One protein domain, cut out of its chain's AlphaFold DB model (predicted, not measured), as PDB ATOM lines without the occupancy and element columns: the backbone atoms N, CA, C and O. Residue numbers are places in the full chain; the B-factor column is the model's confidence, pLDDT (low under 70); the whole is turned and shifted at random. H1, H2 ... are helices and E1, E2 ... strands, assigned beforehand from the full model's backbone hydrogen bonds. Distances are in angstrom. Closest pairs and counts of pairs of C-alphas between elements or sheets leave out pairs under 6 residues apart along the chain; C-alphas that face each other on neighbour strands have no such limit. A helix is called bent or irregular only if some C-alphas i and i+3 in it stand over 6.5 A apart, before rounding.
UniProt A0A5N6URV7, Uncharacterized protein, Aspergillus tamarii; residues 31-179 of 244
ATOM      1  N   PRO A  31     -18.625 -10.664 -45.653       78.56
ATOM      2  CA  PRO A  31     -19.575  -9.718 -45.048       78.56
ATOM      3  C   PRO A  31     -19.595  -8.351 -45.742       78.56
ATOM      4  O   PRO A  31     -20.603  -7.643 -45.715       78.56
ATOM      5  N   ALA A  32     -18.483  -8.012 -46.395       85.75
ATOM      6  CA  ALA A  32     -18.315  -6.822 -47.198       85.75
ATOM      7  C   ALA A  32     -17.441  -7.099 -48.425       85.75
ATOM      8  O   ALA A  32     -16.403  -7.760 -48.320       85.75
ATOM      9  N   SER A  33     -17.840  -6.543 -49.562       88.69
ATOM     10  CA  SER A  33     -17.076  -6.516 -50.810       88.69
ATOM     11  C   SER A  33     -17.055  -5.094 -51.347       88.69
ATOM     12  O   SER A  33     -18.054  -4.382 -51.239       88.69
ATOM     13  N   THR A  34     -15.942  -4.679 -51.949       90.75
ATOM     14  CA  THR A  34     -15.820  -3.368 -52.595       90.75
ATOM     15  C   THR A  34     -14.993  -3.479 -53.874       90.75
ATOM     16  O   THR A  34     -14.166  -4.381 -54.022       90.75
ATOM     17  N   SER A  35     -15.228  -2.583 -54.827       90.44
ATOM     18  CA  SER A  35     -14.393  -2.425 -56.016       90.44
ATOM     19  C   SER A  35     -14.334  -0.970 -56.434       90.44
ATOM     20  O   SER A  35     -15.276  -0.208 -56.233       90.44
ATOM     21  N   VAL A  36     -13.236  -0.609 -57.087       91.00
ATOM     22  CA  VAL A  36     -13.108   0.646 -57.820       91.00
ATOM     23  C   VAL A  36     -12.869   0.311 -59.281       91.00
ATOM     24  O   VAL A  36     -12.097  -0.591 -59.603       91.00
ATOM     25  N   THR A  37     -13.539   1.024 -60.174       92.06
ATOM     26  CA  THR A  37     -13.368   0.905 -61.618       92.06
ATOM     27  C   THR A  37     -13.168   2.302 -62.200       92.06
ATOM     28  O   THR A  37     -14.126   3.076 -62.248       92.06
ATOM     29  N   PRO A  38     -11.931   2.657 -62.594       92.75
ATOM     30  CA  PRO A  38     -11.668   3.889 -63.325       92.75
ATOM     31  C   PRO A  38     -12.452   3.925 -64.637       92.75
ATOM     32  O   PRO A  38     -12.663   2.888 -65.270       92.75
ATOM     33  N   PHE A  39     -12.862   5.117 -65.054       93.81
ATOM     34  CA  PHE A  39     -13.401   5.329 -66.389       93.81
ATOM     35  C   PHE A  39     -12.250   5.448 -67.381       93.81
ATOM     36  O   PHE A  39     -11.291   6.183 -67.161       93.81
ATOM     37  N   ASP A  40     -12.346   4.695 -68.472       91.56
ATOM     38  CA  ASP A  40     -11.347   4.673 -69.538       91.56
ATOM     39  C   ASP A  40     -12.054   4.687 -70.908       91.56
ATOM     40  O   ASP A  40     -13.218   5.079 -71.022       91.56
ATOM     41  N   LYS A  41     -11.349   4.294 -71.968       91.56
ATOM     42  CA  LYS A  41     -11.819   4.261 -73.356       91.56
ATOM     43  C   LYS A  41     -12.780   3.115 -73.650       91.56
ATOM     44  O   LYS A  41     -13.486   3.194 -74.656       91.56
ATOM     45  N   ASP A  42     -12.799   2.089 -72.805       94.88
ATOM     46  CA  ASP A  42     -13.621   0.898 -72.992       94.88
ATOM     47  C   ASP A  42     -14.910   0.973 -72.157       94.88
ATOM     48  O   ASP A  42     -14.874   1.379 -70.990       94.88
ATOM     49  N   PRO A  43     -16.069   0.598 -72.731       96.25
ATOM     50  CA  PRO A  43     -17.310   0.501 -71.976       96.25
ATOM     51  C   PRO A  43     -17.252  -0.667 -70.994       96.25
ATOM     52  O   PRO A  43     -16.639  -1.702 -71.265       96.25
ATOM     53  N   PHE A  44     -17.969  -0.541 -69.883       96.44
ATOM     54  CA  PHE A  44     -18.156  -1.653 -68.961       96.44
ATOM     55  C   PHE A  44     -19.514  -1.592 -68.273       96.44
ATOM     56  O   PHE A  44     -20.107  -0.529 -68.100       96.44
ATOM     57  N   THR A  45     -19.964  -2.755 -67.815       96.38
ATOM     58  CA  THR A  45     -21.139  -2.892 -66.962       96.38
ATOM     59  C   THR A  45     -20.713  -3.598 -65.682       96.38
ATOM     60  O   THR A  45     -20.121  -4.678 -65.726       96.38
ATOM     61  N   THR A  46     -20.990  -3.000 -64.530       95.38
ATOM     62  CA  THR A  46     -20.732  -3.594 -63.210       95.38
ATOM     63  C   THR A  46     -21.913  -3.335 -62.286       95.38
ATOM     64  O   THR A  46     -22.863  -2.658 -62.663       95.38
ATOM     65  N   GLY A  47     -21.895  -3.887 -61.083       93.50
ATOM     66  CA  GLY A  47     -22.995  -3.713 -60.154       93.50
ATOM     67  C   GLY A  47     -23.032  -4.791 -59.093       93.50
ATOM     68  O   GLY A  47     -22.068  -5.535 -58.892       93.50
ATOM     69  N   VAL A  48     -24.151  -4.846 -58.387       91.38
ATOM     70  CA  VAL A  48     -24.379  -5.793 -57.305       91.38
ATOM     71  C   VAL A  48     -25.588  -6.640 -57.647       91.38
ATOM     72  O   VAL A  48     -26.661  -6.128 -57.955       91.38
ATOM     73  N   ILE A  49     -25.398  -7.951 -57.580       87.50
ATOM     74  CA  ILE A  49     -26.477  -8.932 -57.609       87.50
ATOM     75  C   ILE A  49     -26.791  -9.399 -56.195       87.50
ATOM     76  O   ILE A  49     -25.948  -9.325 -55.300       87.50
ATOM     77  N   ASN A  50     -27.972  -9.990 -56.039       81.50
ATOM     78  CA  ASN A  50     -28.377 -10.677 -54.823       81.50
ATOM     79  C   ASN A  50     -28.469  -9.767 -53.586       81.50
ATOM     80  O   ASN A  50     -28.077 -10.161 -52.487       81.50
ATOM     81  N   LEU A  51     -29.029  -8.566 -53.749       86.75
ATOM     82  CA  LEU A  51     -29.367  -7.661 -52.652       86.75
ATOM     83  C   LEU A  51     -30.586  -8.178 -51.865       86.75
ATOM     84  O   LEU A  51     -31.668  -7.604 -51.891       86.75
ATOM     85  N   HIS A  52     -30.416  -9.271 -51.127       83.06
ATOM     86  CA  HIS A  52     -31.462  -9.928 -50.326       83.06
ATOM     87  C   HIS A  52     -31.482  -9.371 -48.907       83.06
ATOM     88  O   HIS A  52     -30.981  -9.989 -47.973       83.06
ATOM     89  N   GLY A  53     -31.942  -8.131 -48.781       85.00
ATOM     90  CA  GLY A  53     -31.790  -7.332 -47.565       85.00
ATOM     91  C   GLY A  53     -30.418  -6.655 -47.424       85.00
ATOM     92  O   GLY A  53     -30.230  -5.832 -46.535       85.00
ATOM     93  N   CYS A  54     -29.443  -6.971 -48.276       91.12
ATOM     94  CA  CYS A  54     -28.121  -6.347 -48.229       91.12
ATOM     95  C   CYS A  54     -28.156  -4.846 -48.563       91.12
ATOM     96  O   CYS A  54     -29.033  -4.358 -49.264       91.12
ATOM     97  N   THR A  55     -27.151  -4.101 -48.112       94.38
ATOM     98  CA  THR A  55     -26.978  -2.694 -48.506       94.38
ATOM     99  C   THR A  55     -25.782  -2.561 -49.433       94.38
ATOM    100  O   THR A  55     -24.755  -3.206 -49.236       94.38
ATOM    101  N   CYS A  56     -25.894  -1.715 -50.446       95.62
ATOM    102  CA  CYS A  56     -24.852  -1.472 -51.434       95.62
ATOM    103  C   CYS A  56     -24.624   0.036 -51.572       95.62
ATOM    104  O   CYS A  56     -25.559   0.824 -51.414       95.62
ATOM    105  N   ILE A  57     -23.379   0.443 -51.820       96.88
ATOM    106  CA  ILE A  57     -23.038   1.844 -52.072       96.88
ATOM    107  C   ILE A  57     -22.404   1.940 -53.448       96.88
ATOM    108  O   ILE A  57     -21.443   1.230 -53.726       96.88
ATOM    109  N   ILE A  58     -22.906   2.847 -54.280       97.31
ATOM    110  CA  ILE A  58     -22.257   3.229 -55.536       97.31
ATOM    111  C   ILE A  58     -21.862   4.695 -55.440       97.31
ATOM    112  O   ILE A  58     -22.706   5.532 -55.139       97.31
ATOM    113  N   ILE A  59     -20.598   5.010 -55.705       97.50
ATOM    114  CA  ILE A  59     -20.104   6.388 -55.786       97.50
ATOM    115  C   ILE A  59     -19.571   6.611 -57.194       97.50
ATOM    116  O   ILE A  59     -18.776   5.812 -57.681       97.50
ATOM    117  N   ILE A  60     -20.018   7.679 -57.842       97.31
ATOM    118  CA  ILE A  60     -19.681   8.015 -59.224       97.31
ATOM    119  C   ILE A  60     -19.041   9.398 -59.255       97.31
ATOM    120  O   ILE A  60     -19.561  10.341 -58.667       97.31
ATOM    121  N   THR A  61     -17.941   9.511 -59.988       95.69
ATOM    122  CA  THR A  61     -17.269  10.770 -60.344       95.69
ATOM    123  C   THR A  61     -17.044  10.812 -61.848       95.69
ATOM    124  O   THR A  61     -17.343   9.839 -62.532       95.69
ATOM    125  N   GLU A  62     -16.462  11.887 -62.373       93.25
ATOM    126  CA  GLU A  62     -15.990  11.909 -63.766       93.25
ATOM    127  C   GLU A  62     -14.835  10.931 -64.051       93.25
ATOM    128  O   GLU A  62     -14.606  10.566 -65.202       93.25
ATOM    129  N   LYS A  63     -14.106  10.493 -63.014       93.25
ATOM    130  CA  LYS A  63     -12.891   9.672 -63.147       93.25
ATOM    131  C   LYS A  63     -13.141   8.183 -62.957       93.25
ATOM    132  O   LYS A  63     -12.306   7.362 -63.340       93.25
ATOM    133  N   GLY A  64     -14.249   7.807 -62.331       94.31
ATOM    134  CA  GLY A  64     -14.508   6.412 -62.022       94.31
ATOM    135  C   GLY A  64     -15.692   6.170 -61.105       94.31
ATOM    136  O   GLY A  64     -16.393   7.084 -60.662       94.31
ATOM    137  N   LEU A  65     -15.867   4.887 -60.806       95.44
ATOM    138  CA  LEU A  65     -16.939   4.350 -59.988       95.44
ATOM    139  C   LEU A  65     -16.370   3.507 -58.844       95.44
ATOM    140  O   LEU A  65     -15.523   2.642 -59.057       95.44
ATOM    141  N   TYR A  66     -16.869   3.728 -57.634       95.31
ATOM    142  CA  TYR A  66     -16.718   2.820 -56.499       95.31
ATOM    143  C   TYR A  66     -18.034   2.074 -56.285       95.31
ATOM    144  O   TYR A  66     -19.100   2.683 -56.345       95.31
ATOM    145  N   ASN A  67     -17.968   0.774 -56.022       94.38
ATOM    146  CA  ASN A  67     -19.125  -0.050 -55.696       94.38
ATOM    147  C   ASN A  67     -18.843  -0.876 -54.440       94.38
ATOM    148  O   ASN A  67     -17.719  -1.336 -54.237       94.38
ATOM    149  N   SER A  68     -19.862  -1.107 -53.620       94.31
ATOM    150  CA  SER A  68     -19.786  -1.978 -52.456       94.31
ATOM    151  C   SER A  68     -21.025  -2.844 -52.284       94.31
ATOM    152  O   SER A  68     -22.117  -2.510 -52.736       94.31
ATOM    153  N   HIS A  69     -20.856  -3.943 -51.559       92.75
ATOM    154  CA  HIS A  69     -21.922  -4.833 -51.127       92.75
ATOM    155  C   HIS A  69     -21.669  -5.231 -49.673       92.75
ATOM    156  O   HIS A  69     -20.619  -5.786 -49.362       92.75
ATOM    157  N   PHE A  70     -22.630  -4.950 -48.797       91.75
ATOM    158  CA  PHE A  70     -22.587  -5.242 -47.369       91.75
ATOM    159  C   PHE A  70     -23.735  -6.169 -46.978       91.75
ATOM    160  O   PHE A  70     -24.904  -5.869 -47.236       91.75
ATOM    161  N   TRP A  71     -23.403  -7.288 -46.343       86.62
ATOM    162  CA  TRP A  71     -24.364  -8.333 -46.001       86.62
ATOM    163  C   TRP A  71     -25.328  -7.907 -44.900       86.62
ATOM    164  O   TRP A  71     -24.896  -7.385 -43.873       86.62
ATOM    165  N   ASP A  72     -26.615  -8.223 -45.080       84.19
ATOM    166  CA  ASP A  72     -27.670  -7.958 -44.097       84.19
ATOM    167  C   ASP A  72     -27.406  -8.645 -42.755       84.19
ATOM    168  O   ASP A  72     -27.232  -7.974 -41.743       84.19
ATOM    169  N   GLY A  73     -27.370  -9.982 -42.766       77.06
ATOM    170  CA  GLY A  73     -27.361 -10.836 -41.575       77.06
ATOM    171  C   GLY A  73     -26.442 -10.323 -40.462       77.06
ATOM    172  O   GLY A  73     -26.945  -9.832 -39.455       77.06
ATOM    173  N   PRO A  74     -25.110 -10.404 -40.624       68.44
ATOM    174  CA  PRO A  74     -24.180  -9.969 -39.585       68.44
ATOM    175  C   PRO A  74     -24.180  -8.443 -39.393       68.44
ATOM    176  O   PRO A  74     -24.169  -7.961 -38.259       68.44
ATOM    177  N   SER A  75     -24.227  -7.670 -40.481       78.44
ATOM    178  CA  SER A  75     -23.894  -6.242 -40.432       78.44
ATOM    179  C   SER A  75     -25.083  -5.352 -40.057       78.44
ATOM    180  O   SER A  75     -24.912  -4.353 -39.360       78.44
ATOM    181  N   PHE A  76     -26.302  -5.700 -40.465       81.38
ATOM    182  CA  PHE A  76     -27.503  -4.874 -40.299       81.38
ATOM    183  C   PHE A  76     -28.511  -5.508 -39.343       81.38
ATOM    184  O   PHE A  76     -28.761  -4.956 -38.270       81.38
ATOM    185  N   SER A  77     -29.078  -6.663 -39.691       73.50
ATOM    186  CA  SER A  77     -30.140  -7.281 -38.889       73.50
ATOM    187  C   SER A  77     -29.638  -7.770 -37.525       73.50
ATOM    188  O   SER A  77     -30.294  -7.515 -36.511       73.50
ATOM    189  N   GLN A  78     -28.449  -8.377 -37.446       65.94
ATOM    190  CA  GLN A  78     -27.873  -8.843 -36.174       65.94
ATOM    191  C   GLN A  78     -27.121  -7.758 -35.388       65.94
ATOM    192  O   GLN A  78     -26.919  -7.928 -34.185       65.94
ATOM    193  N   SER A  79     -26.767  -6.617 -35.992       55.88
ATOM    194  CA  SER A  79     -26.079  -5.527 -35.270       55.88
ATOM    195  C   SER A  79     -26.972  -4.796 -34.259       55.88
ATOM    196  O   SER A  79     -26.478  -4.056 -33.405       55.88
ATOM    197  N   THR A  80     -28.283  -5.049 -34.303       52.69
ATOM    198  CA  THR A  80     -29.255  -4.601 -33.294       52.69
ATOM    199  C   THR A  80     -29.297  -5.501 -32.052       52.69
ATOM    200  O   THR A  80     -29.845  -5.098 -31.025       52.69
ATOM    201  N   ILE A  81     -28.687  -6.695 -32.103       52.25
ATOM    202  CA  ILE A  81     -28.614  -7.629 -30.976       52.25
ATOM    203  C   ILE A  81     -27.461  -7.195 -30.051       52.25
ATOM    204  O   ILE A  81     -26.300  -7.218 -30.475       52.25
ATOM    205  N   PRO A  82     -27.721  -6.858 -28.770       47.97
ATOM    206  CA  PRO A  82     -26.719  -6.287 -27.857       47.97
ATOM    207  C   PRO A  82     -25.452  -7.133 -27.652       47.97
ATOM    208  O   PRO A  82     -24.409  -6.593 -27.296       47.97
ATOM    209  N   ILE A  83     -25.543  -8.450 -27.870       47.50
ATOM    210  CA  ILE A  83     -24.459  -9.422 -27.649       47.50
ATOM    211  C   ILE A  83     -23.451  -9.427 -28.815       47.50
ATOM    212  O   ILE A  83     -22.262  -9.638 -28.595       47.50
ATOM    213  N   HIS A  84     -23.910  -9.157 -30.042       48.38
ATOM    214  CA  HIS A  84     -23.073  -9.110 -31.249       48.38
ATOM    215  C   HIS A  84     -22.651  -7.671 -31.598       48.38
ATOM    216  O   HIS A  84     -21.527  -7.436 -32.035       48.38
ATOM    217  N   GLY A  85     -23.492  -6.698 -31.238       50.31
ATOM    218  CA  GLY A  85     -23.120  -5.316 -30.963       50.31
ATOM    219  C   GLY A  85     -22.811  -4.416 -32.173       50.31
ATOM    220  O   GLY A  85     -22.543  -4.883 -33.280       50.31
ATOM    221  N   PRO A  86     -22.757  -3.085 -31.943       60.38
ATOM    222  CA  PRO A  86     -22.430  -2.062 -32.949       60.38
ATOM    223  C   PRO A  86     -21.045  -2.234 -33.595       60.38
ATOM    224  O   PRO A  86     -20.757  -1.586 -34.597       60.38
ATOM    225  N   LYS A  87     -20.196  -3.109 -33.040       75.75
ATOM    226  CA  LYS A  87     -18.854  -3.393 -33.552       75.75
ATOM    227  C   LYS A  87     -18.874  -4.118 -34.895       75.75
ATOM    228  O   LYS A  87     -17.989  -3.848 -35.693       75.75
ATOM    229  N   ILE A  88     -19.857  -4.989 -35.153       82.00
ATOM    230  CA  ILE A  88     -19.937  -5.703 -36.438       82.00
ATOM    231  C   ILE A  88     -20.296  -4.726 -37.552       82.00
ATOM    232  O   ILE A  88     -19.586  -4.656 -38.541       82.00
ATOM    233  N   PHE A  89     -21.312  -3.881 -37.359       87.56
ATOM    234  CA  PHE A  89     -21.653  -2.846 -38.341       87.56
ATOM    235  C   PHE A  89     -20.496  -1.864 -38.587       87.56
ATOM    236  O   PHE A  89     -20.197  -1.518 -39.728       87.56
ATOM    237  N   GLU A  90     -19.820  -1.428 -37.520       88.31
ATOM    238  CA  GLU A  90     -18.632  -0.582 -37.649       88.31
ATOM    239  C   GLU A  90     -17.542  -1.281 -38.473       88.31
ATOM    240  O   GLU A  90     -16.980  -0.684 -39.386       88.31
ATOM    241  N   HIS A  91     -17.258  -2.548 -38.173       86.25
ATOM    242  CA  HIS A  91     -16.198  -3.318 -38.813       86.25
ATOM    243  C   HIS A  91     -16.515  -3.698 -40.264       86.25
ATOM    244  O   HIS A  91     -15.633  -3.609 -41.112       86.25
ATOM    245  N   ASP A  92     -17.753  -4.095 -40.544       87.00
ATOM    246  CA  ASP A  92     -18.157  -4.662 -41.829       87.00
ATOM    247  C   ASP A  92     -18.677  -3.591 -42.793       87.00
ATOM    248  O   ASP A  92     -18.674  -3.806 -43.997       87.00
ATOM    249  N   VAL A  93     -19.098  -2.419 -42.305       91.12
ATOM    250  CA  VAL A  93     -19.690  -1.372 -43.158       91.12
ATOM    251  C   VAL A  93     -18.915  -0.066 -43.079       91.12
ATOM    252  O   VAL A  93     -18.408   0.418 -44.091       91.12
ATOM    253  N   LEU A  94     -18.779   0.512 -41.885       92.81
ATOM    254  CA  LEU A  94     -18.219   1.862 -41.747       92.81
ATOM    255  C   LEU A  94     -16.705   1.894 -41.973       92.81
ATOM    256  O   LEU A  94     -16.193   2.779 -42.661       92.81
ATOM    257  N   ARG A  95     -15.981   0.905 -41.449       90.88
ATOM    258  CA  ARG A  95     -14.536   0.787 -41.635       90.88
ATOM    259  C   ARG A  95     -14.161   0.569 -43.106       90.88
ATOM    260  O   ARG A  95     -13.266   1.283 -43.547       90.88
ATOM    261  N   PRO A  96     -14.807  -0.318 -43.889       90.88
ATOM    262  CA  PRO A  96     -14.500  -0.468 -45.308       90.88
ATOM    263  C   PRO A  96     -14.672   0.819 -46.108       90.88
ATOM    264  O   PRO A  96     -13.830   1.124 -46.948       90.88
ATOM    265  N   ILE A  97     -15.698   1.615 -45.792       92.00
ATOM    266  CA  ILE A  97     -15.906   2.933 -46.403       92.00
ATOM    267  C   ILE A  97     -14.723   3.862 -46.094       92.00
ATOM    268  O   ILE A  97     -14.136   4.440 -47.006       92.00
ATOM    269  N   LYS A  98     -14.336   3.969 -44.815       91.50
ATOM    270  CA  LYS A  98     -13.325   4.936 -44.346       91.50
ATOM    271  C   LYS A  98     -11.875   4.521 -44.599       91.50
ATOM    272  O   LYS A  98     -11.002   5.372 -44.757       91.50
ATOM    273  N   HIS A  99     -11.598   3.223 -44.560       90.19
ATOM    274  CA  HIS A  99     -10.244   2.679 -44.432       90.19
ATOM    275  C   HIS A  99      -9.954   1.498 -45.365       90.19
ATOM    276  O   HIS A  99      -8.803   1.069 -45.430       90.19
ATOM    277  N   GLY A 100     -10.949   1.006 -46.106       87.94
ATOM    278  CA  GLY A 100     -10.813  -0.158 -46.974       87.94
ATOM    279  C   GLY A 100     -11.039  -1.475 -46.239       87.94
ATOM    280  O   GLY A 100     -11.173  -1.523 -45.010       87.94
ATOM    281  N   LEU A 101     -11.127  -2.554 -47.014       84.56
ATOM    282  CA  LEU A 101     -11.374  -3.891 -46.491       84.56
ATOM    283  C   LEU A 101     -10.110  -4.463 -45.855       84.56
ATOM    284  O   LEU A 101      -9.024  -4.378 -46.419       84.56
ATOM    285  N   ARG A 102     -10.261  -5.089 -44.687       83.00
ATOM    286  CA  ARG A 102      -9.207  -5.872 -44.036       83.00
ATOM    287  C   ARG A 102      -9.806  -7.150 -43.493       83.00
ATOM    288  O   ARG A 102     -10.838  -7.108 -42.828       83.00
ATOM    289  N   PHE A 103      -9.139  -8.261 -43.750       76.50
ATOM    290  CA  PHE A 103      -9.564  -9.575 -43.297       76.50
ATOM    291  C   PHE A 103      -8.522 -10.133 -42.342       76.50
ATOM    292  O   PHE A 103      -7.329 -10.072 -42.627       76.50
ATOM    293  N   CYS A 104      -8.974 -10.677 -41.217       70.50
ATOM    294  CA  CYS A 104      -8.130 -11.508 -40.371       70.50
ATOM    295  C   CYS A 104      -8.293 -12.954 -40.837       70.50
ATOM    296  O   CYS A 104      -9.413 -13.471 -40.861       70.50
ATOM    297  N   THR A 105      -7.209 -13.590 -41.253       72.19
ATOM    298  CA  THR A 105      -7.199 -15.014 -41.598       72.19
ATOM    299  C   THR A 105      -7.194 -15.872 -40.334       72.19
ATOM    300  O   THR A 105      -6.988 -15.385 -39.223       72.19
ATOM    301  N   SER A 106      -7.433 -17.176 -40.493       75.19
ATOM    302  CA  SER A 106      -7.480 -18.144 -39.385       75.19
ATOM    303  C   SER A 106      -6.159 -18.314 -38.625       75.19
ATOM    304  O   SER A 106      -6.146 -18.944 -37.574       75.19
ATOM    305  N   ASP A 107      -5.055 -17.812 -39.176       81.50
ATOM    306  CA  ASP A 107      -3.718 -17.788 -38.574       81.50
ATOM    307  C   ASP A 107      -3.342 -16.396 -38.025       81.50
ATOM    308  O   ASP A 107      -2.164 -16.111 -37.828       81.50
ATOM    309  N   ASP A 108      -4.336 -15.533 -37.792       77.38
ATOM    310  CA  ASP A 108      -4.198 -14.154 -37.301       77.38
ATOM    311  C   ASP A 108      -3.425 -13.199 -38.238       77.38
ATOM    312  O   ASP A 108      -3.039 -12.094 -37.841       77.38
ATOM    313  N   THR A 109      -3.230 -13.568 -39.509       77.50
ATOM    314  CA  THR A 109      -2.647 -12.661 -40.509       77.50
ATOM    315  C   THR A 109      -3.685 -11.640 -40.985       77.50
ATOM    316  O   THR A 109      -4.843 -11.963 -41.247       77.50
ATOM    317  N   ILE A 110      -3.277 -10.377 -41.132       78.62
ATOM    318  CA  ILE A 110      -4.130  -9.335 -41.716       78.62
ATOM    319  C   ILE A 110      -3.883  -9.293 -43.225       78.62
ATOM    320  O   ILE A 110      -2.798  -8.923 -43.670       78.62
ATOM    321  N   LEU A 111      -4.902  -9.642 -44.008       77.19
ATOM    322  CA  LEU A 111      -4.929  -9.435 -45.452       77.19
ATOM    323  C   LEU A 111      -5.635  -8.113 -45.763       77.19
ATOM    324  O   LEU A 111      -6.803  -7.923 -45.415       77.19
ATOM    325  N   GLU A 112      -4.928  -7.203 -46.432       81.44
ATOM    326  CA  GLU A 112      -5.541  -6.000 -46.999       81.44
ATOM    327  C   GLU A 112      -6.393  -6.410 -48.208       81.44
ATOM    328  O   GLU A 112      -5.927  -7.080 -49.132       81.44
ATOM    329  N   GLY A 113      -7.667  -6.041 -48.165       79.12
ATOM    330  CA  GLY A 113      -8.594  -6.165 -49.273       79.12
ATOM    331  C   GLY A 113      -8.575  -4.922 -50.166       79.12
ATOM    332  O   GLY A 113      -7.653  -4.105 -50.105       79.12
ATOM    333  N   PRO A 114      -9.605  -4.756 -51.009       79.25
ATOM    334  CA  PRO A 114      -9.744  -3.560 -51.821       79.25
ATOM    335  C   PRO A 114      -9.783  -2.273 -50.966       79.25
ATOM    336  O   PRO A 114     -10.310  -2.278 -49.844       79.25
ATOM    337  N   PRO A 115      -9.225  -1.164 -51.483       82.25
ATOM    338  CA  PRO A 115      -9.019   0.054 -50.710       82.25
ATOM    339  C   PRO A 115     -10.313   0.817 -50.408       82.25
ATOM    340  O   PRO A 115     -11.370   0.561 -50.987       82.25
ATOM    341  N   ALA A 116     -10.204   1.792 -49.498       85.12
ATOM    342  CA  ALA A 116     -11.264   2.759 -49.213       85.12
ATOM    343  C   ALA A 116     -11.651   3.541 -50.474       85.12
ATOM    344  O   ALA A 116     -10.809   3.778 -51.348       85.12
ATOM    345  N   CYS A 117     -12.894   4.026 -50.537       82.75
ATOM    346  CA  CYS A 117     -13.353   4.770 -51.709       82.75
ATOM    347  C   CYS A 117     -12.526   6.044 -51.952       82.75
ATOM    348  O   CYS A 117     -12.178   6.328 -53.096       82.75
ATOM    349  N   ASN A 118     -12.116   6.748 -50.889       82.75
ATOM    350  CA  ASN A 118     -11.378   8.016 -50.973       82.75
ATOM    351  C   ASN A 118      -9.929   7.895 -51.496       82.75
ATOM    352  O   ASN A 118      -9.250   8.898 -51.751       82.75
ATOM    353  N   GLN A 119      -9.415   6.673 -51.671       83.12
ATOM    354  CA  GLN A 119      -8.107   6.481 -52.295       83.12
ATOM    355  C   GLN A 119      -8.150   6.783 -53.796       83.12
ATOM    356  O   GLN A 119      -7.188   7.354 -54.311       83.12
ATOM    357  N   TYR A 120      -9.276   6.496 -54.454       81.31
ATOM    358  CA  TYR A 120      -9.467   6.702 -55.892       81.31
ATOM    359  C   TYR A 120     -10.471   7.801 -56.224       81.31
ATOM    360  O   TYR A 120     -10.235   8.569 -57.147       81.31
ATOM    361  N   ILE A 121     -11.568   7.871 -55.476       89.31
ATOM    362  CA  ILE A 121     -12.585   8.911 -55.605       89.31
ATOM    363  C   ILE A 121     -12.157  10.084 -54.730       89.31
ATOM    364  O   ILE A 121     -11.945   9.889 -53.534       89.31
ATOM    365  N   LYS A 122     -11.980  11.278 -55.298       92.25
ATOM    366  CA  LYS A 122     -11.608  12.465 -54.522       92.25
ATOM    367  C   LYS A 122     -12.807  13.371 -54.288       92.25
ATOM    368  O   LYS A 122     -13.802  13.304 -55.003       92.25
ATOM    369  N   ASP A 123     -12.714  14.188 -53.246       93.19
ATOM    370  CA  ASP A 123     -13.790  15.107 -52.872       93.19
ATOM    371  C   ASP A 123     -13.964  16.220 -53.911       93.19
ATOM    372  O   ASP A 123     -15.078  16.632 -54.218       93.19
ATOM    373  N   GLU A 124     -12.856  16.655 -54.512       93.81
ATOM    374  CA  GLU A 124     -12.827  17.625 -55.605       93.81
ATOM    375  C   GLU A 124     -13.452  17.114 -56.916       93.81
ATOM    376  O   GLU A 124     -13.714  17.919 -57.803       93.81
ATOM    377  N   ASP A 125     -13.729  15.809 -57.035       93.00
ATOM    378  CA  ASP A 125     -14.324  15.200 -58.233       93.00
ATOM    379  C   ASP A 125     -15.871  15.238 -58.229       93.00
ATOM    380  O   ASP A 125     -16.512  14.515 -58.998       93.00
ATOM    381  N   GLU A 126     -16.469  16.033 -57.333       94.88
ATOM    382  CA  GLU A 126     -17.923  16.183 -57.136       94.88
ATOM    383  C   GLU A 126     -18.672  14.830 -57.058       94.88
ATOM    384  O   GLU A 126     -19.555  14.540 -57.879       94.88
ATOM    385  N   PRO A 127     -18.318  13.956 -56.096       96.88
ATOM    386  CA  PRO A 127     -18.844  12.599 -56.025       96.88
ATOM    387  C   PRO A 127     -20.366  12.554 -55.828       96.88
ATOM    388  O   PRO A 127     -20.929  13.161 -54.917       96.88
ATOM    389  N   LEU A 128     -21.034  11.736 -56.641       97.94
ATOM    390  CA  LEU A 128     -22.439  11.365 -56.473       97.94
ATOM    391  C   LEU A 128     -22.514   9.989 -55.814       97.94
ATOM    392  O   LEU A 128     -22.109   8.996 -56.418       97.94
ATOM    393  N   ALA A 129     -23.034   9.914 -54.591       97.81
ATOM    394  CA  ALA A 129     -23.111   8.679 -53.822       97.81
ATOM    395  C   ALA A 129     -24.557   8.185 -53.694       97.81
ATOM    396  O   ALA A 129     -25.463   8.933 -53.345       97.81
ATOM    397  N   PHE A 130     -24.772   6.893 -53.917       98.38
ATOM    398  CA  PHE A 130     -26.062   6.223 -53.795       98.38
ATOM    399  C   PHE A 130     -25.962   5.115 -52.759       98.38
ATOM    400  O   PHE A 130     -25.103   4.245 -52.870       98.38
ATOM    401  N   ILE A 131     -26.861   5.127 -51.778       98.00
ATOM    402  CA  ILE A 131     -27.038   4.054 -50.798       98.00
ATOM    403  C   ILE A 131     -28.282   3.268 -51.204       98.00
ATOM    404  O   ILE A 131     -29.407   3.731 -51.009       98.00
ATOM    405  N   PHE A 132     -28.078   2.076 -51.755       97.44
ATOM    406  CA  PHE A 132     -29.143   1.136 -52.078       97.44
ATOM    407  C   PHE A 132     -29.394   0.239 -50.872       97.44
ATOM    408  O   PHE A 132     -28.518  -0.529 -50.477       97.44
ATOM    409  N   SER A 133     -30.571   0.342 -50.263       95.81
ATOM    410  CA  SER A 133     -30.914  -0.400 -49.044       95.81
ATOM    411  C   SER A 133     -32.353  -0.906 -49.125       95.81
ATOM    412  O   SER A 133     -33.190  -0.265 -49.765       95.81
ATOM    413  N   PRO A 134     -32.687  -2.032 -48.475       94.25
ATOM    414  CA  PRO A 134     -34.039  -2.559 -48.543       94.25
ATOM    415  C   PRO A 134     -35.049  -1.614 -47.881       94.25
ATOM    416  O   PRO A 134     -34.770  -0.996 -46.844       94.25
ATOM    417  N   LYS A 135     -36.247  -1.565 -48.457       93.50
ATOM    418  CA  LYS A 135     -37.457  -0.956 -47.902       93.50
ATOM    419  C   LYS A 135     -38.544  -2.003 -47.686       93.50
ATOM    420  O   LYS A 135     -38.450  -3.145 -48.148       93.50
ATOM    421  N   GLU A 136     -39.570  -1.637 -46.935       89.12
ATOM    422  CA  GLU A 136     -40.772  -2.456 -46.826       89.12
ATOM    423  C   GLU A 136     -41.479  -2.555 -48.187       89.12
ATOM    424  O   GLU A 136     -41.543  -1.601 -48.951       89.12
ATOM    425  N   ARG A 137     -42.053  -3.719 -48.510       84.56
ATOM    426  CA  ARG A 137     -42.673  -3.954 -49.828       84.56
ATOM    427  C   ARG A 137     -43.844  -3.008 -50.133       84.56
ATOM    428  O   ARG A 137     -44.116  -2.729 -51.294       84.56
ATOM    429  N   SER A 138     -44.563  -2.569 -49.106       85.81
ATOM    430  CA  SER A 138     -45.796  -1.784 -49.225       85.81
ATOM    431  C   SER A 138     -45.649  -0.332 -48.766       85.81
ATOM    432  O   SER A 138     -46.661   0.343 -48.590       85.81
ATOM    433  N   SER A 139     -44.428   0.141 -48.511       89.56
ATOM    434  CA  SER A 139     -44.177   1.510 -48.057       89.56
ATOM    435  C   SER A 139     -42.799   1.992 -48.522       89.56
ATOM    436  O   SER A 139     -41.948   1.198 -48.909       89.56
ATOM    437  N   ASP A 140     -42.548   3.299 -48.466       89.69
ATOM    438  CA  ASP A 140     -41.205   3.857 -48.695       89.69
ATOM    439  C   ASP A 140     -40.342   3.874 -47.421       89.69
ATOM    440  O   ASP A 140     -39.308   4.540 -47.356       89.69
ATOM    441  N   VAL A 141     -40.748   3.130 -46.387       94.12
ATOM    442  CA  VAL A 141     -39.993   3.018 -45.139       94.12
ATOM    443  C   VAL A 141     -38.796   2.094 -45.348       94.12
ATOM    444  O   VAL A 141     -38.939   0.906 -45.647       94.12
ATOM    445  N   MET A 142     -37.596   2.643 -45.168       95.38
ATOM    446  CA  MET A 142     -36.343   1.887 -45.213       95.38
ATOM    447  C   MET A 142     -36.253   0.923 -44.023       95.38
ATOM    448  O   MET A 142     -36.598   1.300 -42.905       95.38
ATOM    449  N   LYS A 143     -35.716  -0.288 -44.228       92.75
ATOM    450  CA  LYS A 143     -35.537  -1.266 -43.136       92.75
ATOM    451  C   LYS A 143     -34.447  -0.865 -42.134       92.75
ATOM    452  O   LYS A 143     -34.547  -1.217 -40.962       92.75
ATOM    453  N   TYR A 144     -33.423  -0.121 -42.571       93.31
ATOM    454  CA  TYR A 144     -32.245   0.219 -41.752       93.31
ATOM    455  C   TYR A 144     -31.984   1.729 -41.623       93.31
ATOM    456  O   TYR A 144     -30.880   2.195 -41.912       93.31
ATOM    457  N   PRO A 145     -32.964   2.540 -41.184       94.44
ATOM    458  CA  PRO A 145     -32.848   3.998 -41.221       94.44
ATOM    459  C   PRO A 145     -31.681   4.525 -40.371       94.44
ATOM    460  O   PRO A 145     -30.959   5.421 -40.801       94.44
ATOM    461  N   ALA A 146     -31.430   3.942 -39.194       91.88
ATOM    462  CA  ALA A 146     -30.330   4.363 -38.325       91.88
ATOM    463  C   ALA A 146     -28.944   4.035 -38.914       91.88
ATOM    464  O   ALA A 146     -28.008   4.822 -38.780       91.88
ATOM    465  N   GLN A 147     -28.800   2.879 -39.563       93.62
ATOM    466  CA  GLN A 147     -27.568   2.463 -40.231       93.62
ATOM    467  C   GLN A 147     -27.307   3.314 -41.474       93.62
ATOM    468  O   GLN A 147     -26.172   3.730 -41.678       93.62
ATOM    469  N   ILE A 148     -28.348   3.635 -42.250       96.19
ATOM    470  CA  ILE A 148     -28.246   4.533 -43.409       96.19
ATOM    471  C   ILE A 148     -27.684   5.890 -42.979       96.19
ATOM    472  O   ILE A 148     -26.707   6.336 -43.565       96.19
ATOM    473  N   VAL A 149     -28.203   6.498 -41.904       96.75
ATOM    474  CA  VAL A 149     -27.669   7.772 -41.377       96.75
ATOM    475  C   VAL A 149     -26.180   7.663 -41.031       96.75
ATOM    476  O   VAL A 149     -25.399   8.556 -41.354       96.75
ATOM    477  N   LYS A 150     -25.756   6.557 -40.410       95.94
ATOM    478  CA  LYS A 150     -24.339   6.331 -40.091       95.94
ATOM    479  C   LYS A 150     -23.475   6.162 -41.340       95.94
ATOM    480  O   LYS A 150     -22.358   6.668 -41.354       95.94
ATOM    481  N   ILE A 151     -23.977   5.479 -42.370       96.81
ATOM    482  CA  ILE A 151     -23.300   5.356 -43.668       96.81
ATOM    483  C   ILE A 151     -23.157   6.737 -44.307       96.81
ATOM    484  O   ILE A 151     -22.063   7.093 -44.726       96.81
ATOM    485  N   THR A 152     -24.227   7.534 -44.329       97.88
ATOM    486  CA  THR A 152     -24.206   8.901 -44.860       97.88
ATOM    487  C   THR A 152     -23.161   9.759 -44.149       97.88
ATOM    488  O   THR A 152     -22.341  10.385 -44.810       97.88
ATOM    489  N   HIS A 153     -23.116   9.735 -42.813       97.56
ATOM    490  CA  HIS A 153     -22.081  10.451 -42.063       97.56
ATOM    491  C   HIS A 153     -20.676   9.921 -42.368       97.56
ATOM    492  O   HIS A 153     -19.760  10.709 -42.561       97.56
ATOM    493  N   ALA A 154     -20.501   8.601 -42.466       96.06
ATOM    494  CA  ALA A 154     -19.208   8.022 -42.812       96.06
ATOM    495  C   ALA A 154     -18.732   8.416 -44.215       96.06
ATOM    496  O   ALA A 154     -17.529   8.563 -44.398       96.06
ATOM    497  N   LEU A 155     -19.651   8.598 -45.172       96.69
ATOM    498  CA  LEU A 155     -19.346   9.136 -46.497       96.69
ATOM    499  C   LEU A 155     -18.945  10.612 -46.412       96.69
ATOM    500  O   LEU A 155     -17.905  10.964 -46.949       96.69
ATOM    501  N   TRP A 156     -19.689  11.453 -45.689       97.25
ATOM    502  CA  TRP A 156     -19.335  12.870 -45.523       97.25
ATOM    503  C   TRP A 156     -18.044  13.103 -44.734       97.25
ATOM    504  O   TRP A 156     -17.351  14.082 -44.986       97.25
ATOM    505  N   ASP A 157     -17.676  12.200 -43.823       95.88
ATOM    506  CA  ASP A 157     -16.394  12.273 -43.113       95.88
ATOM    507  C   ASP A 157     -15.191  12.169 -44.074       95.88
ATOM    508  O   ASP A 157     -14.115  12.683 -43.768       95.88
ATOM    509  N   ILE A 158     -15.346  11.476 -45.210       95.19
ATOM    510  CA  ILE A 158     -14.257  11.204 -46.169       95.19
ATOM    511  C   ILE A 158     -14.428  11.888 -47.528       95.19
ATOM    512  O   ILE A 158     -13.435  12.054 -48.233       95.19
ATOM    513  N   LEU A 159     -15.659  12.252 -47.887       96.44
ATOM    514  CA  LEU A 159     -16.063  12.987 -49.085       96.44
ATOM    515  C   LEU A 159     -17.106  14.054 -48.678       96.44
ATOM    516  O   LEU A 159     -18.309  13.857 -48.891       96.44
ATOM    517  N   PRO A 160     -16.686  15.149 -48.013       96.94
ATOM    518  CA  PRO A 160     -17.589  16.194 -47.528       96.94
ATOM    519  C   PRO A 160     -18.494  16.840 -48.587       96.94
ATOM    520  O   PRO A 160     -19.576  17.313 -48.239       96.94
ATOM    521  N   SER A 161     -18.073  16.884 -49.852       96.75
ATOM    522  CA  SER A 161     -18.830  17.479 -50.958       96.75
ATOM    523  C   SER A 161     -19.870  16.528 -51.568       96.75
ATOM    524  O   SER A 161     -20.679  16.959 -52.391       96.75
ATOM    525  N   ALA A 162     -19.875  15.249 -51.168       97.00
ATOM    526  CA  ALA A 162     -20.680  14.223 -51.819       97.00
ATOM    527  C   ALA A 162     -22.196  14.486 -51.741       97.00
ATOM    528  O   ALA A 162     -22.765  14.629 -50.652       97.00
ATOM    529  N   ASP A 163     -22.870  14.424 -52.896       97.81
ATOM    530  CA  ASP A 163     -24.337  14.349 -52.977       97.81
ATOM    531  C   ASP A 163     -24.773  12.910 -52.680       97.81
ATOM    532  O   ASP A 163     -24.666  12.023 -53.532       97.81
ATOM    533  N   VAL A 164     -25.219  12.661 -51.444       98.19
ATOM    534  CA  VAL A 164     -25.629  11.332 -50.976       98.19
ATOM    535  C   VAL A 164     -27.137  11.150 -51.134       98.19
ATOM    536  O   VAL A 164     -27.937  11.815 -50.474       98.19
ATOM    537  N   ARG A 165     -27.536  10.166 -51.943       98.06
ATOM    538  CA  ARG A 165     -28.931   9.784 -52.189       98.06
ATOM    539  C   ARG A 165     -29.212   8.388 -51.661       98.06
ATOM    540  O   ARG A 165     -28.413   7.471 -51.826       98.06
ATOM    541  N   VAL A 166     -30.379   8.205 -51.054       97.88
ATOM    542  CA  VAL A 166     -30.830   6.902 -50.554       97.88
ATOM    543  C   VAL A 166     -31.891   6.359 -51.502       97.88
ATOM    544  O   VAL A 166     -32.879   7.037 -51.773       97.88
ATOM    545  N   VAL A 167     -31.688   5.141 -51.998       96.94
ATOM    546  CA  VAL A 167     -32.596   4.473 -52.936       96.94
ATOM    547  C   VAL A 167     -33.089   3.180 -52.300       96.94
ATOM    548  O   VAL A 167     -32.318   2.259 -52.027       96.94
ATOM    549  N   GLY A 168     -34.390   3.133 -52.021       95.25
ATOM    550  CA  GLY A 168     -35.043   1.980 -51.413       95.25
ATOM    551  C   GLY A 168     -35.449   0.936 -52.443       95.25
ATOM    552  O   GLY A 168     -36.098   1.277 -53.431       95.25
ATOM    553  N   TYR A 169     -35.142  -0.331 -52.176       92.88
ATOM    554  CA  TYR A 169     -35.529  -1.455 -53.034       92.88
ATOM    555  C   TYR A 169     -36.336  -2.507 -52.262       92.88
ATOM    556  O   TYR A 169     -36.231  -2.622 -51.040       92.88
ATOM    557  N   VAL A 170     -37.183  -3.261 -52.953       87.94
ATOM    558  CA  VAL A 170     -38.029  -4.289 -52.348       87.94
ATOM    559  C   VAL A 170     -37.200  -5.541 -52.097       87.94
ATOM    560  O   VAL A 170     -36.762  -6.229 -53.013       87.94
ATOM    561  N   ASP A 171     -37.030  -5.888 -50.825       83.56
ATOM    562  CA  ASP A 171     -36.396  -7.149 -50.457       83.56
ATOM    563  C   ASP A 171     -37.304  -8.335 -50.813       83.56
ATOM    564  O   ASP A 171     -38.425  -8.482 -50.309       83.56
ATOM    565  N   VAL A 172     -36.807  -9.187 -51.702       71.75
ATOM    566  CA  VAL A 172     -37.499 -10.382 -52.181       71.75
ATOM    567  C   VAL A 172     -37.208 -11.628 -51.343       71.75
ATOM    568  O   VAL A 172     -37.883 -12.645 -51.514       71.75
ATOM    569  N   GLY A 173     -36.267 -11.541 -50.393       66.38
ATOM    570  CA  GLY A 173     -36.010 -12.548 -49.364       66.38
ATOM    571  C   GLY A 173     -35.577 -13.923 -49.882       66.38
ATOM    572  O   GLY A 173     -35.655 -14.903 -49.139       66.38
ATOM    573  N   ARG A 174     -35.175 -14.041 -51.155       64.88
ATOM    574  CA  ARG A 174     -34.787 -15.309 -51.786       64.88
ATOM    575  C   ARG A 174     -33.627 -15.100 -52.745       64.88
ATOM    576  O   ARG A 174     -33.758 -14.338 -53.690       64.88
ATOM    577  N   ALA A 175     -32.546 -15.850 -52.531       61.41
ATOM    578  CA  ALA A 175     -31.419 -15.901 -53.454       61.41
ATOM    579  C   ALA A 175     -31.859 -16.310 -54.864       61.41
ATOM    580  O   ALA A 175     -32.637 -17.257 -55.008       61.41
ATOM    581  N   ASP A 176     -31.322 -15.637 -55.884       60.50
ATOM    582  CA  ASP A 176     -31.533 -16.025 -57.274       60.50
ATOM    583  C   ASP A 176     -30.920 -17.423 -57.495       60.50
ATOM    584  O   ASP A 176     -29.703 -17.595 -57.332       60.50
ATOM    585  N   PRO A 177     -31.733 -18.448 -57.815       53.62
ATOM    586  CA  PRO A 177     -31.261 -19.824 -57.919       53.62
ATOM    587  C   PRO A 177     -30.263 -20.027 -59.067       53.62
ATOM    588  O   PRO A 177     -29.532 -21.019 -59.038       53.62
ATOM    589  N   VAL A 178     -30.211 -19.106 -60.036       51.28
ATOM    590  CA  VAL A 178     -29.311 -19.162 -61.197       51.28
ATOM    591  C   VAL A 178     -27.875 -18.780 -60.814       51.28
ATOM    592  O   VAL A 178     -26.922 -19.237 -61.434       51.28
ATOM    593  N   LEU A 179     -27.690 -18.029 -59.723       52.75
ATOM    594  CA  LEU A 179     -26.407 -17.429 -59.334       52.75
ATOM    595  C   LEU A 179     -25.759 -18.139 -58.133       52.75
ATOM    596  O   LEU A 179     -25.198 -17.497 -57.243       52.75
TER     597      LEU A 179
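Overview. This is residues 31 to 179 of the 244 residues of an uncharacterized protein of Aspergillus tamarii (UniProt A0A5N6URV7). Picture one twisted sheet of five strands with two helices, H2 and H3, packed side by side over one face, while the short strand E2 lies over the other face near E4. H1 packs on H2 at one end of the sheet, and a small hairpin, E5 and E6, lies out to the side of H2, farthest of the named elements from the mean of the C-alphas, with centres 16.7 A and 19.1 A from it. The printed part has 149 residues with three named helices and eight named strands, along the chain E1 E2 E3 E4 H1 H2 E5 E6 E7 H3 E8. The large sheet is mixed, in the order E1 E4 E3 E7 E8; the class is mixed, helices and strands. The whole is compact, with a radius of gyration of the C-alphas of 15.5 A and spans of 44 by 43 by 35 A.

Arrangement. Start at E4, residues 64 to 70, antiparallel to edge strand E1, residues 32 to 38, with N 35 and O 67 2.8 A apart, within hydrogen-bond range. E4 also forms a hairpin with E3, residues 55 to 60; look for N 59 and O 66 at 2.8 A. E3 is antiparallel to E7, residues 128 to 135, with N 58 and O 130 at 3.0 A. E7 is parallel to edge strand E8, residues 163 to 170, with N 131 and O 165 at 2.8 A. E7, H3, residues 145 to 158, and E8 make a strand-helix-strand unit, two parallel neighbour strands with a helix between, and its crossover is right-handed. H3 runs along the strands over E7, at a height over the sheet of 9.8 A. Two layers, a sheet with helices on one face, are completed by H2, residues 86 to 99, on the same face as H3, over E1 and E4 at a height of 10.1 A. With residues 93 to 98 alone, H2 touches H3 at a shallow tilt of 31 degrees, the same way; their closest C-alphas, those of Leu 94 and Ala 154, are 6.3 A apart. H1, residues 72 to 80, only grazes the sheet and touches H2, with the C-alphas of Ser 75 and Phe 89 closest at 4.6 A. E2, residues 44 to 48, pairs with no named strand; its closest C-alpha to E4 is Val 48, 6.7 A from that of His 69. In the hairpin of E5, residues 102 to 104, and E6, residues 110 to 112, N 103 and O 111 are 2.9 A apart. O i to N i+4 pairs are within hydrogen-bond range in 1 of 5 cases in H1, with 2 of 6 O i to N i+3 pairs, 8 of 10 in H2 and 9 of 10 in H3.

Along the chain. Find C-alpha 32 at (-18.315, -6.822, -47.198); from there E1 runs 20.5 A. E4 spans 20.4 A, E7 21.2 A and H3 20.5 A. H1 and H2 are irregular, but only just: C-alphas 74 and 77 are 6.6 A apart, and 92 and 95 are 6.55 A apart. E8 ends, after 23.1 A, at C-alpha 170, (-38.029, -4.289, -52.348).

Size, cuts and confidence. The two C-alphas farthest apart, those of Lys 41 and Ile 83, are 49.4 A apart. The printed part has no cut, and the long link is E6 to E7, residues 113 to 127. Confidence is low, with pLDDT under 70, at residue 74, residues 78 to 86 and residues 173 to 179.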